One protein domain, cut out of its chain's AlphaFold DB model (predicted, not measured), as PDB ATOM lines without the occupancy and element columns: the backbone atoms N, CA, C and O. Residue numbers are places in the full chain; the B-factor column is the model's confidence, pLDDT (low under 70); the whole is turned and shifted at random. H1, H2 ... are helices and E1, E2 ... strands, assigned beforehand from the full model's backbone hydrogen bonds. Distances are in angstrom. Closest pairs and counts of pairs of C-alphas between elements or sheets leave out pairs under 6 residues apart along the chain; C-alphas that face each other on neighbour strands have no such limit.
ATOM      1  N   GLU A   7     229.866 183.208 129.206       88.19
ATOM      2  CA  GLU A   7     229.765 184.374 130.082       88.19
ATOM      3  C   GLU A   7     230.255 184.078 131.504       88.19
ATOM      4  O   GLU A   7     230.748 184.974 132.177       88.19
ATOM      5  N   VAL A   8     230.155 182.824 131.954       86.50
ATOM      6  CA  VAL A   8     230.636 182.390 133.273       86.50
ATOM      7  C   VAL A   8     232.111 182.006 133.208       86.50
ATOM      8  O   VAL A   8     232.885 182.387 134.080       86.50
ATOM      9  N   LYS A   9     232.524 181.305 132.144       84.88
ATOM     10  CA  LYS A   9     233.906 180.827 131.976       84.88
ATOM     11  C   LYS A   9     234.942 181.953 131.915       84.88
ATOM     12  O   LYS A   9     236.083 181.734 132.313       84.88
ATOM     13  N   HIS A  10     234.569 183.149 131.452       88.38
ATOM     14  CA  HIS A  10     235.480 184.299 131.417       88.38
ATOM     15  C   HIS A  10     235.943 184.756 132.817       88.38
ATOM     16  O   HIS A  10     237.019 185.333 132.938       88.38
ATOM     17  N   PHE A  11     235.187 184.454 133.880       88.25
ATOM     18  CA  PHE A  11     235.565 184.782 135.261       88.25
ATOM     19  C   PHE A  11     236.584 183.806 135.882       88.25
ATOM     20  O   PHE A  11     236.977 183.986 137.033       88.25
ATOM     21  N   GLY A  12     237.033 182.787 135.140       88.44
ATOM     22  CA  GLY A  12     237.991 181.784 135.609       88.44
ATOM     23  C   GLY A  12     237.333 180.513 136.155       88.44
ATOM     24  O   GLY A  12     236.179 180.206 135.848       88.44
ATOM     25  N   LYS A  13     238.090 179.732 136.941       88.00
ATOM     26  CA  LYS A  13     237.613 178.468 137.527       88.00
ATOM     27  C   LYS A  13     236.591 178.761 138.627       88.00
ATOM     28  O   LYS A  13     236.918 179.394 139.628       88.00
ATOM     29  N   ALA A  14     235.358 178.292 138.444       89.12
ATOM     30  CA  ALA A  14     234.293 178.490 139.420       89.12
ATOM     31  C   ALA A  14     234.497 177.592 140.651       89.12
ATOM     32  O   ALA A  14     234.883 176.429 140.527       89.12
ATOM     33  N   ALA A  15     234.183 178.115 141.836       89.88
ATOM     34  CA  ALA A  15     234.062 177.330 143.060       89.88
ATOM     35  C   ALA A  15     232.584 177.192 143.443       89.88
ATOM     36  O   ALA A  15     231.823 178.157 143.357       89.88
ATOM     37  N   ILE A  16     232.172 175.996 143.864       91.19
ATOM     38  CA  ILE A  16     230.798 175.694 144.268       91.19
ATOM     39  C   ILE A  16     230.793 175.286 145.731       91.19
ATOM     40  O   ILE A  16     231.423 174.298 146.108       91.19
ATOM     41  N   VAL A  17     230.015 176.011 146.534       92.88
ATOM     42  CA  VAL A  17     229.644 175.570 147.877       92.88
ATOM     43  C   VAL A  17     228.534 174.530 147.742       92.88
ATOM     44  O   VAL A  17     227.422 174.846 147.313       92.88
ATOM     45  N   ALA A  18     228.850 173.275 148.039       92.12
ATOM     46  CA  ALA A  18     228.038 172.126 147.674       92.12
ATOM     47  C   ALA A  18     227.484 171.406 148.909       92.12
ATOM     48  O   ALA A  18     228.223 170.825 149.700       92.12
ATOM     49  N   SER A  19     226.159 171.367 149.042       91.56
ATOM     50  CA  SER A  19     225.508 170.369 149.894       91.56
ATOM     51  C   SER A  19     225.688 168.964 149.304       91.56
ATOM     52  O   SER A  19     226.075 168.809 148.144       91.56
ATOM     53  N   VAL A  20     225.360 167.917 150.065       90.62
ATOM     54  CA  VAL A  20     225.470 166.520 149.596       90.62
ATOM     55  C   VAL A  20     224.776 166.272 148.241       90.62
ATOM     56  O   VAL A  20     225.417 165.716 147.347       90.62
ATOM     57  N   PRO A  21     223.535 166.733 147.988       91.62
ATOM     58  CA  PRO A  21     222.920 166.629 146.658       91.62
ATOM     59  C   PRO A  21     223.661 167.355 145.541       91.62
ATOM     60  O   PRO A  21     223.670 166.886 144.401       91.62
ATOM     61  N   VAL A  22     224.269 168.503 145.844       93.12
ATOM     62  CA  VAL A  22     225.055 169.269 144.869       93.12
ATOM     63  C   VAL A  22     226.353 168.529 144.554       93.12
ATOM     64  O   VAL A  22     226.714 168.411 143.388       93.12
ATOM     65  N   MET A  23     227.002 167.932 145.553       93.31
ATOM     66  CA  MET A  23     228.174 167.076 145.347       93.31
ATOM     67  C   MET A  23     227.848 165.885 144.430       93.31
ATOM     68  O   MET A  23     228.543 165.653 143.442       93.31
ATOM     69  N   ARG A  24     226.725 165.194 144.673       93.75
ATOM     70  CA  ARG A  24     226.238 164.118 143.788       93.75
ATOM     71  C   ARG A  24     225.901 164.620 142.385       93.75
ATOM     72  O   ARG A  24     226.178 163.943 141.400       93.75
ATOM     73  N   THR A  25     225.313 165.813 142.287       94.12
ATOM     74  CA  THR A  25     225.017 166.475 141.008       94.12
ATOM     75  C   THR A  25     226.283 166.671 140.183       94.12
ATOM     76  O   THR A  25     226.274 166.365 138.996       94.12
ATOM     77  N   ILE A  26     227.365 167.153 140.800       93.44
ATOM     78  CA  ILE A  26     228.645 167.373 140.119       93.44
ATOM     79  C   ILE A  26     229.167 166.055 139.541       93.44
ATOM     80  O   ILE A  26     229.456 166.001 138.347       93.44
ATOM     81  N   LEU A  27     229.197 164.975 140.334       93.56
ATOM     82  CA  LEU A  27     229.634 163.661 139.848       93.56
ATOM     83  C   LEU A  27     228.749 163.121 138.716       93.56
ATOM     84  O   LEU A  27     229.277 162.618 137.728       93.56
ATOM     85  N   GLN A  28     227.423 163.274 138.816       94.12
ATOM     86  CA  GLN A  28     226.505 162.823 137.765       94.12
ATOM     87  C   GLN A  28     226.685 163.613 136.459       94.12
ATOM     88  O   GLN A  28     226.664 163.047 135.368       94.12
ATOM     89  N   LEU A  29     226.905 164.928 136.550       93.75
ATOM     90  CA  LEU A  29     227.216 165.751 135.381       93.75
ATOM     91  C   LEU A  29     228.557 165.354 134.755       93.75
ATOM     92  O   LEU A  29     228.677 165.390 133.533       93.75
ATOM     93  N   CYS A  30     229.540 164.943 135.561       92.50
ATOM     94  CA  CYS A  30     230.801 164.405 135.051       92.50
ATOM     95  C   CYS A  30     230.588 163.079 134.311       92.50
ATOM     96  O   CYS A  30     231.048 162.948 133.179       92.50
ATOM     97  N   SER A  31     229.816 162.140 134.876       93.00
ATOM     98  CA  SER A  31     229.506 160.870 134.197       93.00
ATOM     99  C   SER A  31     228.739 161.042 132.893       93.00
ATOM    100  O   SER A  31     228.845 160.227 131.982       93.00
ATOM    101  N   GLU A  32     227.996 162.139 132.769       92.44
ATOM    102  CA  GLU A  32     227.248 162.479 131.561       92.44
ATOM    103  C   GLU A  32     228.014 163.432 130.627       92.44
ATOM    104  O   GLU A  32     227.430 164.000 129.700       92.44
ATOM    105  N   ASN A  33     229.324 163.602 130.849       91.12
ATOM    106  CA  ASN A  33     230.228 164.452 130.067       91.12
ATOM    107  C   ASN A  33     229.778 165.922 129.966       91.12
ATOM    108  O   ASN A  33     230.098 166.621 129.003       91.12
ATOM    109  N   GLN A  34     229.005 166.397 130.942       90.69
ATOM    110  CA  GLN A  34     228.564 167.789 131.020       90.69
ATOM    111  C   GLN A  34     229.578 168.677 131.744       90.69
ATOM    112  O   GLN A  34     229.632 169.876 131.474       90.69
ATOM    113  N   LEU A  35     230.368 168.091 132.644       89.94
ATOM    114  CA  LEU A  35     231.507 168.712 133.318       89.94
ATOM    115  C   LEU A  35     232.745 167.839 133.123       89.94
ATOM    116  O   LEU A  35     232.644 166.614 133.089       89.94
ATOM    117  N   LYS A  36     233.910 168.469 133.012       86.88
ATOM    118  CA  LYS A  36     235.208 167.797 133.065       86.88
ATOM    119  C   LYS A  36     235.750 167.798 134.489       86.88
ATOM    120  O   LYS A  36     235.372 168.630 135.322       86.88
ATOM    121  N   GLU A  37     236.676 166.878 134.740       77.38
ATOM    122  CA  GLU A  37     237.564 166.985 135.894       77.38
ATOM    123  C   GLU A  37     238.226 168.371 135.880       77.38
ATOM    124  O   GLU A  37     238.590 168.876 134.819       77.38
ATOM    125  N   ASP A  38     238.273 169.018 137.043       79.94
ATOM    126  CA  ASP A  38     238.784 170.379 137.240       79.94
ATOM    127  C   ASP A  38     237.983 171.564 136.682       79.94
ATOM    128  O   ASP A  38     238.402 172.702 136.915       79.94
ATOM    129  N   ASP A  39     236.818 171.366 136.054       84.81
ATOM    130  CA  ASP A  39     235.970 172.496 135.632       84.81
ATOM    131  C   ASP A  39     235.492 173.345 136.828       84.81
ATOM    132  O   ASP A  39     235.298 174.556 136.688       84.81
ATOM    133  N   VAL A  40     235.307 172.729 138.007       88.62
ATOM    134  CA  VAL A  40     234.849 173.408 139.228       88.62
ATOM    135  C   VAL A  40     235.608 172.947 140.475       88.62
ATOM    136  O   VAL A  40     235.907 171.767 140.642       88.62
ATOM    137  N   LEU A  41     235.909 173.880 141.382       89.81
ATOM    138  CA  LEU A  41     236.372 173.561 142.737       89.81
ATOM    139  C   LEU A  41     235.159 173.252 143.621       89.81
ATOM    140  O   LEU A  41     234.230 174.058 143.697       89.81
ATOM    141  N   THR A  42     235.161 172.107 144.305       91.81
ATOM    142  CA  THR A  42     234.047 171.709 145.178       91.81
ATOM    143  C   THR A  42     234.386 171.974 146.641       91.81
ATOM    144  O   THR A  42     235.312 171.387 147.197       91.81
ATOM    145  N   LEU A  43     233.597 172.841 147.271       93.12
ATOM    146  CA  LEU A  43     233.665 173.177 148.690       93.12
ATOM    147  C   LEU A  43     232.425 172.595 149.374       93.12
ATOM    148  O   LEU A  43     231.340 173.168 149.310       93.12
ATOM    149  N   GLY A  44     232.539 171.406 149.952       91.44
ATOM    150  CA  GLY A  44     231.401 170.681 150.496       91.44
ATOM    151  C   GLY A  44     230.984 171.131 151.892       91.44
ATOM    152  O   GLY A  44     231.808 171.494 152.728       91.44
ATOM    153  N   ILE A  45     229.684 171.041 152.158       90.69
ATOM    154  CA  ILE A  45     229.090 171.177 153.489       90.69
ATOM    155  C   ILE A  45     228.406 169.851 153.833       90.69
ATOM    156  O   ILE A  45     227.531 169.387 153.092       90.69
ATOM    157  N   THR A  46     228.823 169.218 154.935       85.44
ATOM    158  CA  THR A  46     228.199 167.979 155.428       85.44
ATOM    159  C   THR A  46     226.820 168.253 156.032       85.44
ATOM    160  O   THR A  46     226.441 169.403 156.254       85.44
ATOM    161  N   LEU A  47     226.054 167.199 156.326       79.31
ATOM    162  CA  LEU A  47     224.742 167.340 156.970       79.31
ATOM    163  C   LEU A  47     224.844 167.974 158.369       79.31
ATOM    164  O   LEU A  47     223.936 168.678 158.794       79.31
ATOM    165  N   GLU A  48     225.975 167.786 159.046       85.31
ATOM    166  CA  GLU A  48     226.303 168.372 160.351       85.31
ATOM    167  C   GLU A  48     226.850 169.806 160.236       85.31
ATOM    168  O   GLU A  48     227.272 170.393 161.230       85.31
ATOM    169  N   GLY A  49     226.893 170.373 159.025       84.50
ATOM    170  CA  GLY A  49     227.390 171.724 158.773       84.50
ATOM    171  C   GLY A  49     228.916 171.842 158.733       84.50
ATOM    172  O   GLY A  49     229.439 172.956 158.752       84.50
ATOM    173  N   LYS A  50     229.656 170.726 158.663       88.25
ATOM    174  CA  LYS A  50     231.119 170.766 158.562       88.25
ATOM    175  C   LYS A  50     231.542 171.149 157.145       88.25
ATOM    176  O   LYS A  50     231.107 170.533 156.175       88.25
ATOM    177  N   PHE A  51     232.433 172.129 157.043       91.69
ATOM    178  CA  PHE A  51     233.057 172.514 155.782       91.69
ATOM    179  C   PHE A  51     234.207 171.564 155.430       91.69
ATOM    180  O   PHE A  51     235.057 171.270 156.275       91.69
ATOM    181  N   LEU A  52     234.228 171.089 154.187       89.62
ATOM    182  CA  LEU A  52     235.251 170.208 153.635       89.62
ATOM    183  C   LEU A  52     235.651 170.706 152.247       89.62
ATOM    184  O   LEU A  52     234.799 171.034 151.428       89.62
ATOM    185  N   GLU A  53     236.943 170.719 151.956       89.69
ATOM    186  CA  GLU A  53     237.436 170.993 150.609       89.69
ATOM    187  C   GLU A  53     237.694 169.678 149.876       89.69
ATOM    188  O   GLU A  53     238.324 168.766 150.418       89.69
ATOM    189  N   PHE A  54     237.209 169.584 148.638       88.44
ATOM    190  CA  PHE A  54     237.424 168.435 147.769       88.44
ATOM    191  C   PHE A  54     238.297 168.861 146.588       88.44
ATOM    192  O   PHE A  54     237.770 169.303 145.563       88.44
ATOM    193  N   PRO A  55     239.634 168.751 146.717       78.31
ATOM    194  CA  PRO A  55     240.561 169.225 145.691       78.31
ATOM    195  C   PRO A  55     240.493 168.387 144.412       78.31
ATOM    196  O   PRO A  55     240.848 168.873 143.346       78.31
ATOM    197  N   THR A  56     240.039 167.133 144.506       84.94
ATOM    198  CA  THR A  56     239.851 166.247 143.351       84.94
ATOM    199  C   THR A  56     238.516 165.526 143.439       84.94
ATOM    200  O   THR A  56     238.020 165.221 144.528       84.94
ATOM    201  N   TYR A  57     237.940 165.167 142.297       85.75
ATOM    202  CA  TYR A  57     236.676 164.436 142.287       85.75
ATOM    203  C   TYR A  57     236.806 163.016 142.859       85.75
ATOM    204  O   TYR A  57     235.846 162.508 143.421       85.75
ATOM    205  N   ARG A  58     238.005 162.416 142.873       87.62
ATOM    206  CA  ARG A  58     238.255 161.162 143.608       87.62
ATOM    207  C   ARG A  58     238.020 161.309 145.115       87.62
ATOM    208  O   ARG A  58     237.465 160.413 145.746       87.62
ATOM    209  N   THR A  59     238.428 162.435 145.709       89.31
ATOM    210  CA  THR A  59     238.133 162.697 147.132       89.31
ATOM    211  C   THR A  59     236.635 162.874 147.377       89.31
ATOM    212  O   THR A  59     236.132 162.437 148.411       89.31
ATOM    213  N   LEU A  60     235.917 163.432 146.397       89.62
ATOM    214  CA  LEU A  60     234.465 163.588 146.423       89.62
ATOM    215  C   LEU A  60     233.732 162.239 146.318       89.62
ATOM    216  O   LEU A  60     232.828 161.974 147.108       89.62
ATOM    217  N   GLU A  61     234.147 161.368 145.393       91.56
ATOM    218  CA  GLU A  61     233.624 160.001 145.244       91.56
ATOM    219  C   GLU A  61     233.792 159.200 146.540       91.56
ATOM    220  O   GLU A  61     232.824 158.641 147.051       91.56
ATOM    221  N   ASN A  62     234.996 159.206 147.125       90.25
ATOM    222  CA  ASN A  62     235.276 158.500 148.379       90.25
ATOM    223  C   ASN A  62     234.407 158.999 149.542       90.25
ATOM    224  O   ASN A  62     233.987 158.211 150.387       90.25
ATOM    225  N   PHE A  63     234.136 160.304 149.596       89.88
ATOM    226  CA  PHE A  63     233.250 160.873 150.605       89.88
ATOM    227  C   PHE A  63     231.801 160.407 150.410       89.88
ATOM    228  O   PHE A  63     231.166 159.954 151.364       89.88
ATOM    229  N   LEU A  64     231.296 160.455 149.175       90.12
ATOM    230  CA  LEU A  64     229.921 160.075 148.842       90.12
ATOM    231  C   LEU A  64     229.673 158.560 148.877       90.12
ATOM    232  O   LEU A  64     228.533 158.138 149.082       90.12
ATOM    233  N   ALA A  65     230.717 157.738 148.748       83.19
ATOM    234  CA  ALA A  65     230.630 156.284 148.883       83.19
ATOM    235  C   ALA A  65     230.067 155.841 150.248       83.19
ATOM    236  O   ALA A  65     229.465 154.773 150.345       83.19
ATOM    237  N   ASN A  66     230.215 156.671 151.287       67.38
ATOM    238  CA  ASN A  66     229.785 156.363 152.653       67.38
ATOM    239  C   ASN A  66     228.342 156.775 152.973       67.38
ATOM    240  O   ASN A  66     227.877 156.536 154.087       67.38
TER     241      ASN A  66
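Overview. This is residues 7 to 66 of the 211 residues of the protein "4Fe-4S ferredoxin-type domain-containing protein" of Bacteroidales bacterium (UniProt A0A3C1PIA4). A small three-stranded sheet makes a wall with its inner strand E2 between E1 and E3, and the two helices H1 and H2 cover one face of it, while the other face is bare of named elements. H1 follows the strands over E2 and H2 follows them over E3, each helix meeting the other over the sheet, and the lead-in, residues 7 to 13, lies at one end of the long axis. The printed part has 60 residues, with two named helices and three named strands in the order E1, H1, E2, E3, H2. The sheet runs E1, E2, E3 and is mixed, and the class is mixed, helices and strands. The whole is compact, with a radius of gyration of the C-alphas of 11.4 A, yet elongated in outline, spanning 34 by 22 by 17 A.

Along the chain. E2, residues 40 to 45, is the longest strand, 15.5 A from first to last C-alpha. E1, residues 14 to 18, is 12.2 A long and begins at C-alpha 14 (234.293, 178.490, 139.420). E3, residues 51 to 54, is 10.0 A long. H1, residues 20 to 31, is 16.9 A long, with C-alpha 20 at (225.470, 166.520, 149.596). H2, residues 57 to 64, is 10.4 A long and ends at C-alpha 64 (229.921, 160.075, 148.842).

Arrangement. E1 and E2 are parallel, at 22 degrees, with N 16 and O 41 at 2.8 A and N 43 and O 16 at 2.9 A, both within hydrogen-bond range. E2 and E3 form an antiparallel hairpin, at 150 degrees, with N 44 and O 52 at 2.7 A, within hydrogen-bond range. E1, H1 and E2 make a strand-helix-strand unit, two parallel neighbour strands with a helix between them, and its crossover is right-handed. H1 and H2 are on the same face of the sheet, an arrangement of two layers, helices over one face of a sheet. H1, at a height over the sheet of 10.3 A, lies over E2 and only just over E1, where 3 of its 12 C-alphas fall; it runs along the strands, at 14 degrees to E2 on the local plane. The closest C-alphas of H1 and E2, those of Met 23 and Gly 44, are 7.1 A apart. H2, at a height over the sheet of 9.3 A, lies over E3 and runs along the strands, at 6 degrees to E3 on the local plane. The closest C-alphas of E3 and H2, those of Phe 54 and Leu 60, are 5.8 A apart. H1 and H2 touch at a steep tilt of 45 degrees, opposite ways, their closest C-alphas being those of Met 23 and Leu 60, 7.3 A apart. In H1 and H2 every O i to N i+4 pair is within hydrogen-bond range.

Size, cuts and confidence. The two C-alphas farthest apart are those of Glu 7 and Asn 66, 36.0 A. The printed part has no cut and no long link; the link from H1 to E2, 8 residues, is short, and the others are tight. The mean pLDDT of the printed part is 88.8, and residue 66 is the one printed residue under 70.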